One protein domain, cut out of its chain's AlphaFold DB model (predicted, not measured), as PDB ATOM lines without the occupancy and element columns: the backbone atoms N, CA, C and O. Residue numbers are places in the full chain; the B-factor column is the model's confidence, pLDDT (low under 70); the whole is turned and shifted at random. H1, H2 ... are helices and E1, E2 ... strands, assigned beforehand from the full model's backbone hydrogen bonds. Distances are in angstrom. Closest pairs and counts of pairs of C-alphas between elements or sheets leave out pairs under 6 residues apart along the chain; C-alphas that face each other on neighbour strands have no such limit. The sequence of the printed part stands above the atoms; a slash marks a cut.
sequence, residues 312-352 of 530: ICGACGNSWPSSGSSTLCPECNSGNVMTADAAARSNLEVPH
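This is residues 312 to 352 of the 530 residues of an uncharacterized protein of Euryarchaeota archaeon (UniProt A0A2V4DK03). With little regular structure, this is mainly a long loop, residues 312 to 336, that swings out and folds back into the short strand E1, with the small helix H1 towards the other end of the longest axis. The loop's first residues, 312 to 313, pair antiparallel with residues 337 to 338 of E1. The printed part has 41 residues with one named strand, then one named helix; the class is mixed, with 9 residues in named elements. It is compact, with a radius of gyration of the C-alphas of 9.4 A, and rounded, spanning 24 by 18 by 16 A.

The printed part begins at Ile 312, C-alpha (52.198, 74.040, 64.749). E1, residues 337 to 339, is 7.1 A long and begins at C-alpha 337 (53.513, 76.590, 69.601). H1, residues 340 to 345, is 8.6 A long and ends at C-alpha 345 (64.311, 73.817, 60.914).

E1 pairs with no named strand. E1 and H1 meet only through their tight link. In H1 every O i to N i+4 pair is within hydrogen-bond range.

The C-alphas farthest apart, of Ser 325 and Asn 347, are 24.8 A apart. The printed part has no cut. Its mean pLDDT is 87.5; residues 351 to 352 are under 70.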
ATOM      1  N   ILE A 312      52.184  75.471  64.452       91.44
ATOM      2  CA  ILE A 312      52.198  74.040  64.749       91.44
ATOM      3  C   ILE A 312      52.410  73.847  66.249       91.44
ATOM      4  O   ILE A 312      53.309  74.430  66.865       91.44
ATOM      5  N   CYS A 313      51.584  73.003  66.857       92.00
ATOM      6  CA  CYS A 313      51.736  72.601  68.244       92.00
ATOM      7  C   CYS A 313      52.708  71.426  68.365       92.00
ATOM      8  O   CYS A 313      52.361  70.287  68.061       92.00
ATOM      9  N   GLY A 314      53.887  71.655  68.939       88.94
ATOM     10  CA  GLY A 314      54.867  70.595  69.191       88.94
ATOM     11  C   GLY A 314      54.448  69.568  70.254       88.94
ATOM     12  O   GLY A 314      55.216  68.656  70.539       88.94
ATOM     13  N   ALA A 315      53.280  69.720  70.893       89.12
ATOM     14  CA  ALA A 315      52.760  68.757  71.870       89.12
ATOM     15  C   ALA A 315      51.729  67.774  71.289       89.12
ATOM     16  O   ALA A 315      51.679  66.638  71.751       89.12
ATOM     17  N   CYS A 316      50.907  68.192  70.317       86.56
ATOM     18  CA  CYS A 316      49.858  67.343  69.732       86.56
ATOM     19  C   CYS A 316      49.884  67.258  68.199       86.56
ATOM     20  O   CYS A 316      49.086  66.524  67.640       86.56
ATOM     21  N   GLY A 317      50.768  67.997  67.522       86.31
ATOM     22  CA  GLY A 317      50.883  67.996  66.060       86.31
ATOM     23  C   GLY A 317      49.868  68.879  65.332       86.31
ATOM     24  O   GLY A 317      50.040  69.116  64.145       86.31
ATOM     25  N   ASN A 318      48.860  69.416  66.028       87.31
ATOM     26  CA  ASN A 318      47.842  70.266  65.413       87.31
ATOM     27  C   ASN A 318      48.438  71.532  64.786       87.31
ATOM     28  O   ASN A 318      49.318  72.162  65.386       87.31
ATOM     29  N   SER A 319      47.894  71.937  63.644       88.50
ATOM     30  CA  SER A 319      48.316  73.097  62.868       88.50
ATOM     31  C   SER A 319      47.158  74.044  62.560       88.50
ATOM     32  O   SER A 319      46.035  73.600  62.327       88.50
ATOM     33  N   TRP A 320      47.407  75.356  62.548       90.44
ATOM     34  CA  TRP A 320      46.392  76.359  62.210       90.44
ATOM     35  C   TRP A 320      47.007  77.654  61.649       90.44
ATOM     36  O   TRP A 320      48.156  77.974  61.973       90.44
ATOM     37  N   PRO A 321      46.238  78.453  60.882       90.75
ATOM     38  CA  PRO A 321      46.724  79.706  60.312       90.75
ATOM     39  C   PRO A 321      47.244  80.697  61.362       90.75
ATOM     40  O   PRO A 321      46.613  80.917  62.404       90.75
ATOM     41  N   SER A 322      48.360  81.372  61.078       87.75
ATOM     42  CA  SER A 322      48.937  82.386  61.984       87.75
ATOM     43  C   SER A 322      48.193  83.715  62.034       87.75
ATOM     44  O   SER A 322      48.505  84.570  62.864       87.75
ATOM     45  N   SER A 323      47.147  83.873  61.221       85.69
ATOM     46  CA  SER A 323      46.240  85.022  61.282       85.69
ATOM     47  C   SER A 323      45.504  85.138  62.631       85.69
ATOM     48  O   SER A 323      44.974  86.202  62.956       85.69
ATOM     49  N   GLY A 324      45.515  84.083  63.461       74.62
ATOM     50  CA  GLY A 324      45.037  84.105  64.843       74.62
ATOM     51  C   GLY A 324      46.136  84.414  65.871       74.62
ATOM     52  O   GLY A 324      47.124  83.698  65.974       74.62
ATOM     53  N   SER A 325      45.917  85.414  66.734       73.62
ATOM     54  CA  SER A 325      46.816  85.821  67.841       73.62
ATOM     55  C   SER A 325      46.965  84.788  68.986       73.62
ATOM     56  O   SER A 325      47.393  85.145  70.089       73.62
ATOM     57  N   SER A 326      46.578  83.524  68.802       80.38
ATOM     58  CA  SER A 326      46.619  82.547  69.895       80.38
ATOM     59  C   SER A 326      48.039  82.035  70.121       80.38
ATOM     60  O   SER A 326      48.613  81.369  69.267       80.38
ATOM     61  N   THR A 327      48.586  82.287  71.310       88.62
ATOM     62  CA  THR A 327      49.851  81.692  71.773       88.62
ATOM     63  C   THR A 327      49.672  80.274  72.328       88.62
ATOM     64  O   THR A 327      50.640  79.672  72.787       88.62
ATOM     65  N   LEU A 328      48.438  79.762  72.359       93.75
ATOM     66  CA  LEU A 328      48.093  78.431  72.853       93.75
ATOM     67  C   LEU A 328      47.448  77.611  71.736       93.75
ATOM     68  O   LEU A 328      46.642  78.130  70.960       93.75
ATOM     69  N   CYS A 329      47.785  76.324  71.681       92.25
ATOM     70  CA  CYS A 329      47.175  75.385  70.749       92.25
ATOM     71  C   CYS A 329      45.668  75.232  71.032       92.25
ATOM     72  O   CYS A 329      45.310  74.935  72.174       92.25
ATOM     73  N   PRO A 330      44.786  75.368  70.027       90.75
ATOM     74  CA  PRO A 330      43.340  75.306  70.234       90.75
ATOM     75  C   PRO A 330      42.838  73.921  70.670       90.75
ATOM     76  O   PRO A 330      41.817  73.836  71.346       90.75
ATOM     77  N   GLU A 331      43.553  72.845  70.334       90.12
ATOM     78  CA  GLU A 331      43.140  71.480  70.689       90.12
ATOM     79  C   GLU A 331      43.592  71.041  72.083       90.12
ATOM     80  O   GLU A 331      42.802  70.488  72.844       90.12
ATOM     81  N   CYS A 332      44.861  71.270  72.437       92.50
ATOM     82  CA  CYS A 332      45.432  70.759  73.692       92.50
ATOM     83  C   CYS A 332      45.801  71.851  74.707       92.50
ATOM     84  O   CYS A 332      46.293  71.540  75.791       92.50
ATOM     85  N   ASN A 333      45.594  73.126  74.365       93.38
ATOM     86  CA  ASN A 333      45.918  74.292  75.193       93.38
ATOM     87  C   ASN A 333      47.405  74.390  75.605       93.38
ATOM     88  O   ASN A 333      47.753  75.052  76.584       93.38
ATOM     89  N   SER A 334      48.294  73.720  74.866       92.19
ATOM     90  CA  SER A 334      49.743  73.779  75.067       92.19
ATOM     91  C   SER A 334      50.313  75.108  74.574       92.19
ATOM     92  O   SER A 334      49.925  75.596  73.514       92.19
ATOM     93  N   GLY A 335      51.278  75.663  75.313       93.62
ATOM     94  CA  GLY A 335      52.084  76.811  74.878       93.62
ATOM     95  C   GLY A 335      53.289  76.434  74.013       93.62
ATOM     96  O   GLY A 335      54.068  77.311  73.652       93.62
ATOM     97  N   ASN A 336      53.470  75.147  73.693       93.38
ATOM     98  CA  ASN A 336      54.519  74.678  72.785       93.38
ATOM     99  C   ASN A 336      54.106  74.902  71.321       93.38
ATOM    100  O   ASN A 336      53.896  73.946  70.578       93.38
ATOM    101  N   VAL A 337      53.909  76.165  70.947       93.12
ATOM    102  CA  VAL A 337      53.513  76.590  69.601       93.12
ATOM    103  C   VAL A 337      54.727  77.183  68.894       93.12
ATOM    104  O   VAL A 337      55.423  78.029  69.456       93.12
ATOM    105  N   MET A 338      54.985  76.748  67.667       94.12
ATOM    106  CA  MET A 338      56.034  77.286  66.801       94.12
ATOM    107  C   MET A 338      55.513  77.411  65.373       94.12
ATOM    108  O   MET A 338      54.530  76.766  65.032       94.12
ATOM    109  N   THR A 339      56.147  78.223  64.533       93.88
ATOM    110  CA  THR A 339      55.769  78.281  63.115       93.88
ATOM    111  C   THR A 339      56.195  77.009  62.382       93.88
ATOM    112  O   THR A 339      57.138  76.332  62.808       93.88
ATOM    113  N   ALA A 340      55.550  76.698  61.261       90.38
ATOM    114  CA  ALA A 340      55.911  75.574  60.407       90.38
ATOM    115  C   ALA A 340      57.376  75.657  59.927       90.38
ATOM    116  O   ALA A 340      58.082  74.650  59.959       90.38
ATOM    117  N   ASP A 341      57.895  76.853  59.604       93.31
ATOM    118  CA  ASP A 341      59.327  77.067  59.311       93.31
ATOM    119  C   ASP A 341      60.232  76.697  60.500       93.31
ATOM    120  O   ASP A 341      61.263  76.041  60.329       93.31
ATOM    121  N   ALA A 342      59.851  77.066  61.726       93.62
ATOM    122  CA  ALA A 342      60.622  76.724  62.919       93.62
ATOM    123  C   ALA A 342      60.579  75.214  63.226       93.62
ATOM    124  O   ALA A 342      61.604  74.633  63.600       93.62
ATOM    125  N   ALA A 343      59.429  74.567  63.019       90.81
ATOM    126  CA  ALA A 343      59.283  73.117  63.126       90.81
ATOM    127  C   ALA A 343      60.173  72.393  62.098       90.81
ATOM    128  O   ALA A 343      60.985  71.545  62.470       90.81
ATOM    129  N   ALA A 344      60.129  72.811  60.829       88.12
ATOM    130  CA  ALA A 344      60.961  72.250  59.767       88.12
ATOM    131  C   ALA A 344      62.463  72.399  60.067       88.12
ATOM    132  O   ALA A 344      63.229  71.445  59.943       88.12
ATOM    133  N   ARG A 345      62.901  73.573  60.544       91.44
ATOM    134  CA  ARG A 345      64.311  73.817  60.914       91.44
ATOM    135  C   ARG A 345      64.777  73.043  62.139       91.44
ATOM    136  O   ARG A 345      65.979  72.846  62.306       91.44
ATOM    137  N   SER A 346      63.854  72.641  63.008       91.62
ATOM    138  CA  SER A 346      64.157  71.821  64.181       91.62
ATOM    139  C   SER A 346      64.089  70.318  63.898       91.62
ATOM    140  O   SER A 346      64.298  69.534  64.823       91.62
ATOM    141  N   ASN A 347      63.872  69.913  62.635       86.81
ATOM    142  CA  ASN A 347      63.621  68.526  62.231       86.81
ATOM    143  C   ASN A 347      62.481  67.883  63.038       86.81
ATOM    144  O   ASN A 347      62.533  66.695  63.360       86.81
ATOM    145  N   LEU A 348      61.472  68.672  63.412       84.31
ATOM    146  CA  LEU A 348      60.269  68.134  64.023       84.31
ATOM    147  C   LEU A 348      59.418  67.508  62.914       84.31
ATOM    148  O   LEU A 348      58.902  68.222  62.056       84.31
ATOM    149  N   GLU A 349      59.292  66.181  62.920       78.12
ATOM    150  CA  GLU A 349      58.356  65.482  62.038       78.12
ATOM    151  C   GLU A 349      56.928  65.842  62.453       78.12
ATOM    152  O   GLU A 349      56.473  65.508  63.549       78.12
ATOM    153  N   VAL A 350      56.238  66.573  61.582       75.12
ATOM    154  CA  VAL A 350      54.813  66.859  61.724       75.12
ATOM    155  C   VAL A 350      54.078  65.684  61.084       75.12
ATOM    156  O   VAL A 350      54.318  65.425  59.903       75.12
ATOM    157  N   PRO A 351      53.220  64.952  61.815       67.06
ATOM    158  CA  PRO A 351      52.367  63.938  61.211       67.06
ATOM    159  C   PRO A 351      51.399  64.652  60.258       67.06
ATOM    160  O   PRO A 351      50.401  65.215  60.692       67.06
ATOM    161  N   HIS A 352      51.759  64.733  58.977       63.53
ATOM    162  CA  HIS A 352      50.955  65.408  57.951       63.53
ATOM    163  C   HIS A 352      49.818  64.510  57.450       63.53
ATOM    164  O   HIS A 352      48.840  64.984  56.883       63.53
TER     165      HIS A 352